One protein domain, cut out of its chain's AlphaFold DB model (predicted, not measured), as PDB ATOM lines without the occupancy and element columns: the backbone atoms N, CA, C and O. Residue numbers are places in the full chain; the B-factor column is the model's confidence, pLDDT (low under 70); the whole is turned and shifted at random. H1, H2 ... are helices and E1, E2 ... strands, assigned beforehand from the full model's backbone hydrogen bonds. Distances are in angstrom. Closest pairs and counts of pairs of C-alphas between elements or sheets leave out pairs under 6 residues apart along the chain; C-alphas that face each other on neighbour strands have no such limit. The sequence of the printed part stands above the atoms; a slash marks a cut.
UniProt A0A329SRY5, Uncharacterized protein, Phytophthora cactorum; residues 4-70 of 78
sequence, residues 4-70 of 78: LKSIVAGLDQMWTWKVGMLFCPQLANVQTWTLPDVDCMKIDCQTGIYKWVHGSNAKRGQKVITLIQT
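This is residues 4 to 70 of the 78 residues of an uncharacterized protein of Phytophthora cactorum (UniProt A0A329SRY5). A single four-stranded sheet, twisted along its width, makes the body, with the short helix H1 off towards the E1 edge, only grazing it. The long link of residues 24 to 37 bows out over one face of the sheet on its way from E1 to E2. The printed part has 67 residues with one named helix and four named strands, in the order H1, E1, E2, E3, E4. The sheet is mixed and its order is E1, E4, E2, E3; the class is mixed, helices and strands. The whole is compact, with a radius of gyration of the C-alphas of 11.7 A and spans of 31 by 25 by 18 A.

The inner strands of the sheet are E4, residues 63 to 69, and E2, residues 38 to 44. They are parallel, with 22 degrees between their directions; N 41 and O 65 are 3.0 A apart and N 67 and O 41 2.8 A, both within hydrogen-bond range. E1, residues 19 to 23, is an edge strand, parallel to E4 at 21 degrees, with N 22 and O 66 at 2.9 A. E3, residues 50 to 54, is the other edge strand. E2 and E3 form a hairpin, antiparallel at 152 degrees; the C-alphas of Ile 43 and Tyr 50, which face each other, are 4.3 A apart, and N 42 and O 51 are 2.8 A apart. E1 and E3 are apart. The sheet is strongly twisted, but only just: its C-alphas lie up to 4.1 A off their best plane. H1, residues 4 to 14, is on the sheet but only grazes it, with its residues 4 to 11. H1 and E1 are near each other, with 5 pairs of C-alphas within 10 A. In H1 every O i to N i+4 pair is within hydrogen-bond range.

E2 measures 19.6 A from first to last C-alpha and begins with C-alpha 38 at (-39.783, 22.624, -25.530). E4 measures 19.4 A and ends with C-alpha 69 at (-51.877, 10.670, -18.205). E1 measures 13.3 A and E3 12.2 A. H1 measures 15.6 A, from C-alpha 4 at (-43.257, 22.915, -15.727).

The two C-alphas farthest apart, those of Gln 13 and Thr 47, are 34.0 A apart. The printed part has no cut. The link from E1 to E2 is long, 14 residues; that from E3 to E4 is short, and those from H1 to E1 and from E2 to E3 are tight. The mean pLDDT of the printed part is 82.0, and it is under 70 at residues 25, 28, 31 and 56 to 61.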
ATOM      1  N   LEU A   4     -43.909  23.380 -14.498       84.06
ATOM      2  CA  LEU A   4     -43.257  22.915 -15.727       84.06
ATOM      3  C   LEU A   4     -41.935  23.635 -16.029       84.06
ATOM      4  O   LEU A   4     -40.980  22.993 -16.458       84.06
ATOM      5  N   LYS A   5     -41.859  24.951 -15.776       85.81
ATOM      6  CA  LYS A   5     -40.616  25.720 -15.952       85.81
ATOM      7  C   LYS A   5     -39.530  25.220 -15.002       85.81
ATOM      8  O   LYS A   5     -38.388  25.078 -15.421       85.81
ATOM      9  N   SER A   6     -39.891  24.913 -13.756       88.69
ATOM     10  CA  SER A   6     -38.955  24.376 -12.764       88.69
ATOM     11  C   SER A   6     -38.455  22.977 -13.132       88.69
ATOM     12  O   SER A   6     -37.268  22.709 -12.985       88.69
ATOM     13  N   ILE A   7     -39.325  22.108 -13.661       88.19
ATOM     14  CA  ILE A   7     -38.931  20.767 -14.125       88.19
ATOM     15  C   ILE A   7     -37.928  20.864 -15.276       88.19
ATOM     16  O   ILE A   7     -36.878  20.235 -15.219       88.19
ATOM     17  N   VAL A   8     -38.222  21.674 -16.297       88.44
ATOM     18  CA  VAL A   8     -37.315  21.849 -17.444       88.44
ATOM     19  C   VAL A   8     -35.984  22.461 -17.021       88.44
ATOM     20  O   VAL A   8     -34.945  21.955 -17.429       88.44
ATOM     21  N   ALA A   9     -35.996  23.473 -16.151       89.88
ATOM     22  CA  ALA A   9     -34.764  24.053 -15.622       89.88
ATOM     23  C   ALA A   9     -33.912  23.018 -14.866       89.88
ATOM     24  O   ALA A   9     -32.700  22.967 -15.054       89.88
ATOM     25  N   GLY A  10     -34.539  22.155 -14.058       91.31
ATOM     26  CA  GLY A  10     -33.840  21.069 -13.370       91.31
ATOM     27  C   GLY A  10     -33.255  20.035 -14.335       91.31
ATOM     28  O   GLY A  10     -32.110  19.622 -14.168       91.31
ATOM     29  N   LEU A  11     -34.006  19.656 -15.374       89.69
ATOM     30  CA  LEU A  11     -33.509  18.754 -16.416       89.69
ATOM     31  C   LEU A  11     -32.304  19.358 -17.153       89.69
ATOM     32  O   LEU A  11     -31.324  18.656 -17.378       89.69
ATOM     33  N   ASP A  12     -32.360  20.651 -17.483       90.69
ATOM     34  CA  ASP A  12     -31.288  21.384 -18.172       90.69
ATOM     35  C   ASP A  12     -30.020  21.522 -17.329       90.69
ATOM     36  O   ASP A  12     -28.917  21.487 -17.868       90.69
ATOM     37  N   GLN A  13     -30.167  21.669 -16.012       94.25
ATOM     38  CA  GLN A  13     -29.037  21.764 -15.093       94.25
ATOM     39  C   GLN A  13     -28.315  20.422 -14.922       94.25
ATOM     40  O   GLN A  13     -27.098  20.394 -14.752       94.25
ATOM     41  N   MET A  14     -29.063  19.317 -14.933       93.19
ATOM     42  CA  MET A  14     -28.536  17.998 -14.580       93.19
ATOM     43  C   MET A  14     -28.110  17.175 -15.797       93.19
ATOM     44  O   MET A  14     -27.210  16.342 -15.679       93.19
ATOM     45  N   TRP A  15     -28.742  17.375 -16.959       90.81
ATOM     46  CA  TRP A  15     -28.572  16.497 -18.115       90.81
ATOM     47  C   TRP A  15     -28.597  17.237 -19.456       90.81
ATOM     48  O   TRP A  15     -29.357  18.174 -19.679       90.81
ATOM     49  N   THR A  16     -27.847  16.711 -20.425       89.81
ATOM     50  CA  THR A  16     -28.062  17.020 -21.843       89.81
ATOM     51  C   THR A  16     -29.159  16.101 -22.373       89.81
ATOM     52  O   THR A  16     -28.911  14.926 -22.642       89.81
ATOM     53  N   TRP A  17     -30.382  16.616 -22.514       90.12
ATOM     54  CA  TRP A  17     -31.555  15.811 -22.869       90.12
ATOM     55  C   TRP A  17     -32.286  16.333 -24.112       90.12
ATOM     56  O   TRP A  17     -32.191  17.504 -24.481       90.12
ATOM     57  N   LYS A  18     -33.029  15.427 -24.759       89.62
ATOM     58  CA  LYS A  18     -33.951  15.727 -25.873       89.62
ATOM     59  C   LYS A  18     -35.375  15.252 -25.623       89.62
ATOM     60  O   LYS A  18     -36.306  15.806 -26.191       89.62
ATOM     61  N   VAL A  19     -35.551  14.232 -24.789       89.31
ATOM     62  CA  VAL A  19     -36.863  13.689 -24.441       89.31
ATOM     63  C   VAL A  19     -36.960  13.582 -22.926       89.31
ATOM     64  O   VAL A  19     -36.073  13.013 -22.294       89.31
ATOM     65  N   GLY A  20     -38.023  14.143 -22.362       89.88
ATOM     66  CA  GLY A  20     -38.404  13.991 -20.963       89.88
ATOM     67  C   GLY A  20     -39.770  13.322 -20.878       89.88
ATOM     68  O   GLY A  20     -40.708  13.737 -21.552       89.88
ATOM     69  N   MET A  21     -39.902  12.288 -20.055       89.25
ATOM     70  CA  MET A  21     -41.196  11.675 -19.756       89.25
ATOM     71  C   MET A  21     -41.626  12.083 -18.359       89.25
ATOM     72  O   MET A  21     -40.867  11.930 -17.404       89.25
ATOM     73  N   LEU A  22     -42.846  12.597 -18.240       87.00
ATOM     74  CA  LEU A  22     -43.379  13.069 -16.976       87.00
ATOM     75  C   LEU A  22     -44.645  12.303 -16.613       87.00
ATOM     76  O   LEU A  22     -45.702  12.476 -17.222       87.00
ATOM     77  N   PHE A  23     -44.525  11.492 -15.570       84.25
ATOM     78  CA  PHE A  23     -45.636  10.795 -14.939       84.25
ATOM     79  C   PHE A  23     -46.133  11.638 -13.769       84.25
ATOM     80  O   PHE A  23     -45.591  11.584 -12.668       84.25
ATOM     81  N   CYS A  24     -47.139  12.475 -14.011       76.81
ATOM     82  CA  CYS A  24     -47.693  13.327 -12.964       76.81
ATOM     83  C   CYS A  24     -49.192  13.567 -13.196       76.81
ATOM     84  O   CYS A  24     -49.553  14.332 -14.094       76.81
ATOM     85  N   PRO A  25     -50.078  12.978 -12.369       69.25
ATOM     86  CA  PRO A  25     -51.525  13.171 -12.484       69.25
ATOM     87  C   PRO A  25     -51.958  14.640 -12.385       69.25
ATOM     88  O   PRO A  25     -52.894  15.058 -13.061       69.25
ATOM     89  N   GLN A  26     -51.247  15.452 -11.593       72.75
ATOM     90  CA  GLN A  26     -51.529  16.886 -11.454       72.75
ATOM     91  C   GLN A  26     -51.206  17.670 -12.734       72.75
ATOM     92  O   GLN A  26     -51.907  18.620 -13.075       72.75
ATOM     93  N   LEU A  27     -50.173  17.253 -13.471       72.00
ATOM     94  CA  LEU A  27     -49.750  17.888 -14.722       72.00
ATOM     95  C   LEU A  27     -50.413  17.261 -15.953       72.00
ATOM     96  O   LEU A  27     -50.348  17.826 -17.041       72.00
ATOM     97  N   ALA A  28     -51.131  16.147 -15.792       68.38
ATOM     98  CA  ALA A  28     -51.903  15.535 -16.866       68.38
ATOM     99  C   ALA A  28     -52.969  16.487 -17.437       68.38
ATOM    100  O   ALA A  28     -53.320  16.377 -18.607       68.38
ATOM    101  N   ASN A  29     -53.457  17.460 -16.664       70.50
ATOM    102  CA  ASN A  29     -54.480  18.416 -17.105       70.50
ATOM    103  C   ASN A  29     -53.918  19.732 -17.661       70.50
ATOM    104  O   ASN A  29     -54.670  20.690 -17.824       70.50
ATOM    105  N   VAL A  30     -52.621  19.803 -17.969       73.19
ATOM    106  CA  VAL A  30     -52.023  20.994 -18.587       73.19
ATOM    107  C   VAL A  30     -52.687  21.259 -19.944       73.19
ATOM    108  O   VAL A  30     -52.595  20.452 -20.868       73.19
ATOM    109  N   GLN A  31     -53.378  22.396 -20.041       68.25
ATOM    110  CA  GLN A  31     -53.983  22.901 -21.280       68.25
ATOM    111  C   GLN A  31     -53.146  24.020 -21.904       68.25
ATOM    112  O   GLN A  31     -53.096  24.154 -23.121       68.25
ATOM    113  N   THR A  32     -52.470  24.808 -21.068       72.88
ATOM    114  CA  THR A  32     -51.650  25.944 -21.487       72.88
ATOM    115  C   THR A  32     -50.175  25.618 -21.321       72.88
ATOM    116  O   THR A  32     -49.714  25.342 -20.210       72.88
ATOM    117  N   TRP A  33     -49.430  25.685 -22.418       80.12
ATOM    118  CA  TRP A  33     -47.991  25.464 -22.439       80.12
ATOM    119  C   TRP A  33     -47.239  26.788 -22.575       80.12
ATOM    120  O   TRP A  33     -47.620  27.643 -23.368       80.12
ATOM    121  N   THR A  34     -46.181  26.973 -21.785       77.06
ATOM    122  CA  THR A  34     -45.498  28.276 -21.648       77.06
ATOM    123  C   THR A  34     -44.007  28.233 -21.976       77.06
ATOM    124  O   THR A  34     -43.285  29.164 -21.622       77.06
ATOM    125  N   LEU A  35     -43.523  27.127 -22.542       83.38
ATOM    126  CA  LEU A  35     -42.114  26.923 -22.874       83.38
ATOM    127  C   LEU A  35     -41.973  26.856 -24.400       83.38
ATOM    128  O   LEU A  35     -42.285  25.814 -24.967       83.38
ATOM    129  N   PRO A  36     -41.550  27.945 -25.065       78.81
ATOM    130  CA  PRO A  36     -41.549  28.019 -26.530       78.81
ATOM    131  C   PRO A  36     -40.548  27.057 -27.191       78.81
ATOM    132  O   PRO A  36     -40.773  26.620 -28.314       78.81
ATOM    133  N   ASP A  37     -39.472  26.698 -26.486       83.75
ATOM    134  CA  ASP A  37     -38.376  25.877 -27.029       83.75
ATOM    135  C   ASP A  37     -38.468  24.391 -26.648       83.75
ATOM    136  O   ASP A  37     -37.573  23.597 -26.955       83.75
ATOM    137  N   VAL A  38     -39.535  24.006 -25.944       87.50
ATOM    138  CA  VAL A  38     -39.783  22.624 -25.530       87.50
ATOM    139  C   VAL A  38     -41.166  22.240 -26.005       87.50
ATOM    140  O   VAL A  38     -42.147  22.848 -25.595       87.50
ATOM    141  N   ASP A  39     -41.266  21.211 -26.829       89.44
ATOM    142  CA  ASP A  39     -42.568  20.709 -27.235       89.44
ATOM    143  C   ASP A  39     -43.235  19.953 -26.099       89.44
ATOM    144  O   ASP A  39     -42.588  19.363 -25.228       89.44
ATOM    145  N   CYS A  40     -44.558  19.905 -26.160       88.00
ATOM    146  CA  CYS A  40     -45.355  19.110 -25.258       88.00
ATOM    147  C   CYS A  40     -46.273  18.181 -26.030       88.00
ATOM    148  O   CYS A  40     -47.201  18.614 -26.722       88.00
ATOM    149  N   MET A  41     -46.050  16.891 -25.824       88.38
ATOM    150  CA  MET A  41     -46.977  15.843 -26.201       88.38
ATOM    151  C   MET A  41     -47.653  15.310 -24.947       88.38
ATOM    152  O   MET A  41     -47.044  15.195 -23.887       88.38
ATOM    153  N   LYS A  42     -48.920  14.949 -25.068       88.62
ATOM    154  CA  LYS A  42     -49.673  14.278 -24.020       88.62
ATOM    155  C   LYS A  42     -50.155  12.934 -24.534       88.62
ATOM    156  O   LYS A  42     -50.707  12.876 -25.628       88.62
ATOM    157  N   ILE A  43     -49.981  11.894 -23.731       88.00
ATOM    158  CA  ILE A  43     -50.491  10.548 -23.987       88.00
ATOM    159  C   ILE A  43     -51.517  10.223 -22.908       88.00
ATOM    160  O   ILE A  43     -51.225  10.337 -21.719       88.00
ATOM    161  N   ASP A  44     -52.716   9.830 -23.323       86.62
ATOM    162  CA  ASP A  44     -53.699   9.199 -22.454       86.62
ATOM    163  C   ASP A  44     -53.473   7.686 -22.476       86.62
ATOM    164  O   ASP A  44     -53.725   7.024 -23.480       86.62
ATOM    165  N   CYS A  45     -52.971   7.125 -21.377       84.12
ATOM    166  CA  CYS A  45     -52.686   5.696 -21.290       84.12
ATOM    167  C   CYS A  45     -53.938   4.821 -21.250       84.12
ATOM    168  O   CYS A  45     -53.826   3.629 -21.513       84.12
ATOM    169  N   GLN A  46     -55.109   5.370 -20.915       83.56
ATOM    170  CA  GLN A  46     -56.345   4.587 -20.871       83.56
ATOM    171  C   GLN A  46     -56.872   4.314 -22.278       83.56
ATOM    172  O   GLN A  46     -57.410   3.245 -22.542       83.56
ATOM    173  N   THR A  47     -56.710   5.282 -23.180       86.94
ATOM    174  CA  THR A  47     -57.201   5.190 -24.564       86.94
ATOM    175  C   THR A  47     -56.090   4.941 -25.583       86.94
ATOM    176  O   THR A  47     -56.373   4.610 -26.731       86.94
ATOM    177  N   GLY A  48     -54.828   5.126 -25.192       83.88
ATOM    178  CA  GLY A  48     -53.672   5.118 -26.090       83.88
ATOM    179  C   GLY A  48     -53.575   6.355 -26.990       83.88
ATOM    180  O   GLY A  48     -52.652   6.454 -27.798       83.88
ATOM    181  N   ILE A  49     -54.502   7.311 -26.871       87.50
ATOM    182  CA  ILE A  49     -54.547   8.499 -27.724       87.50
ATOM    183  C   ILE A  49     -53.465   9.481 -27.286       87.50
ATOM    184  O   ILE A  49     -53.363   9.843 -26.111       87.50
ATOM    185  N   TYR A  50     -52.693   9.974 -28.254       86.88
ATOM    186  CA  TYR A  50     -51.754  11.066 -28.040       86.88
ATOM    187  C   TYR A  50     -52.231  12.353 -28.717       86.88
ATOM    188  O   TYR A  50     -52.928  12.330 -29.732       86.88
ATOM    189  N   LYS A  51     -51.843  13.494 -28.148       88.88
ATOM    190  CA  LYS A  51     -52.080  14.822 -28.718       88.88
ATOM    191  C   LYS A  51     -50.914  15.760 -28.443       88.88
ATOM    192  O   LYS A  51     -50.312  15.711 -27.372       88.88
ATOM    193  N   TRP A  52     -50.642  16.658 -29.379       87.50
ATOM    194  CA  TRP A  52     -49.726  17.770 -29.150       87.50
ATOM    195  C   TRP A  52     -50.450  18.870 -28.376       87.50
ATOM    196  O   TRP A  52     -51.493  19.358 -28.803       87.50
ATOM    197  N   VAL A  53     -49.912  19.227 -27.213       84.81
ATOM    198  CA  VAL A  53     -50.352  20.396 -26.436       84.81
ATOM    199  C   VAL A  53     -49.630  21.642 -26.946       84.81
ATOM    200  O   VAL A  53     -50.216  22.718 -27.015       84.81
ATOM    201  N   HIS A  54     -48.367  21.482 -27.343       84.94
ATOM    202  CA  HIS A  54     -47.570  22.507 -28.002       84.94
ATOM    203  C   HIS A  54     -46.544  21.844 -28.916       84.94
ATOM    204  O   HIS A  54     -45.846  20.929 -28.484       84.94
ATOM    205  N   GLY A  55     -46.456  22.309 -30.158       75.00
ATOM    206  CA  GLY A  55     -45.394  21.944 -31.085       75.00
ATOM    207  C   GLY A  55     -44.774  23.218 -31.631       75.00
ATOM    208  O   GLY A  55     -45.463  24.021 -32.262       75.00
ATOM    209  N   SER A  56     -43.493  23.424 -31.366       64.62
ATOM    210  CA  SER A  56     -42.707  24.454 -32.024       64.62
ATOM    211  C   SER A  56     -42.452  24.027 -33.475       64.62
ATOM    212  O   SER A  56     -42.081  22.890 -33.763       64.62
ATOM    213  N   ASN A  57     -42.655  24.936 -34.429       60.56
ATOM    214  CA  ASN A  57     -42.372  24.675 -35.846       60.56
ATOM    215  C   ASN A  57     -40.859  24.681 -36.168       60.56
ATOM    216  O   ASN A  57     -40.477  24.542 -37.332       60.56
ATOM    217  N   ALA A  58     -39.979  24.859 -35.177       54.00
ATOM    218  CA  ALA A  58     -38.543  25.000 -35.388       54.00
ATOM    219  C   ALA A  58     -37.803  23.649 -35.289       54.00
ATOM    220  O   ALA A  58     -37.715  23.045 -34.226       54.00
ATOM    221  N   LYS A  59     -37.182  23.195 -36.389       55.69
ATOM    222  CA  LYS A  59     -36.163  22.119 -36.381       55.69
ATOM    223  C   LYS A  59     -34.778  22.783 -36.385       55.69
ATOM    224  O   LYS A  59     -34.563  23.696 -37.170       55.69
ATOM    225  N   ARG A  60     -33.788  22.408 -35.563       44.16
ATOM    226  CA  ARG A  60     -33.242  21.074 -35.229       44.16
ATOM    227  C   ARG A  60     -32.619  21.144 -33.813       44.16
ATOM    228  O   ARG A  60     -31.938  22.117 -33.519       44.16
ATOM    229  N   GLY A  61     -32.804  20.123 -32.960       59.69
ATOM    230  CA  GLY A  61     -32.357  20.129 -31.542       59.69
ATOM    231  C   GLY A  61     -33.488  20.154 -30.502       59.69
ATOM    232  O   GLY A  61     -33.227  20.233 -29.308       59.69
ATOM    233  N   GLN A  62     -34.726  20.054 -30.981       77.69
ATOM    234  CA  GLN A  62     -35.972  20.199 -30.239       77.69
ATOM    235  C   GLN A  62     -36.077  19.237 -29.048       77.69
ATOM    236  O   GLN A  62     -35.927  18.020 -29.197       77.69
ATOM    237  N   LYS A  63     -36.306  19.817 -27.868       89.19
ATOM    238  CA  LYS A  63     -36.617  19.099 -26.632       89.19
ATOM    239  C   LYS A  63     -38.110  18.815 -26.596       89.19
ATOM    240  O   LYS A  63     -38.904  19.686 -26.933       89.19
ATOM    241  N   VAL A  64     -38.495  17.625 -26.157       90.19
ATOM    242  CA  VAL A  64     -39.900  17.219 -26.047       90.19
ATOM    243  C   VAL A  64     -40.169  16.707 -24.644       90.19
ATOM    244  O   VAL A  64     -39.466  15.816 -24.164       90.19
ATOM    245  N   ILE A  65     -41.208  17.228 -23.999       90.50
ATOM    246  CA  ILE A  65     -41.796  16.611 -22.814       90.50
ATOM    247  C   ILE A  65     -43.053  15.847 -23.206       90.50
ATOM    248  O   ILE A  65     -44.009  16.405 -23.745       90.50
ATOM    249  N   THR A  66     -43.064  14.568 -22.855       89.56
ATOM    250  CA  THR A  66     -44.233  13.704 -22.951       89.56
ATOM    251  C   THR A  66     -44.903  13.621 -21.586       89.56
ATOM    252  O   THR A  66     -44.375  13.011 -20.655       89.56
ATOM    253  N   LEU A  67     -46.077  14.237 -21.464       89.25
ATOM    254  CA  LEU A  67     -46.956  14.111 -20.308       89.25
ATOM    255  C   LEU A  67     -47.738  12.804 -20.411       89.25
ATOM    256  O   LEU A  67     -48.492  12.598 -21.363       89.25
ATOM    257  N   ILE A  68     -47.584  11.939 -19.418       87.69
ATOM    258  CA  ILE A  68     -48.248  10.640 -19.389       87.69
ATOM    259  C   ILE A  68     -49.424  10.719 -18.417       87.69
ATOM    260  O   ILE A  68     -49.250  10.806 -17.200       87.69
ATOM    261  N   GLN A  69     -50.637  10.722 -18.968       84.50
ATOM    262  CA  GLN A  69     -51.877  10.670 -18.205       84.50
ATOM    263  C   GLN A  69     -52.257   9.210 -17.970       84.50
ATOM    264  O   GLN A  69     -52.686   8.516 -18.887       84.50
ATOM    265  N   THR A  70     -52.155   8.764 -16.721       75.69
ATOM    266  CA  THR A  70     -52.490   7.390 -16.318       75.69
ATOM    267  C   THR A  70     -53.927   7.227 -15.794       75.69
ATOM    268  O   THR A  70     -54.376   6.100 -15.610       75.69
TER     269      THR A  70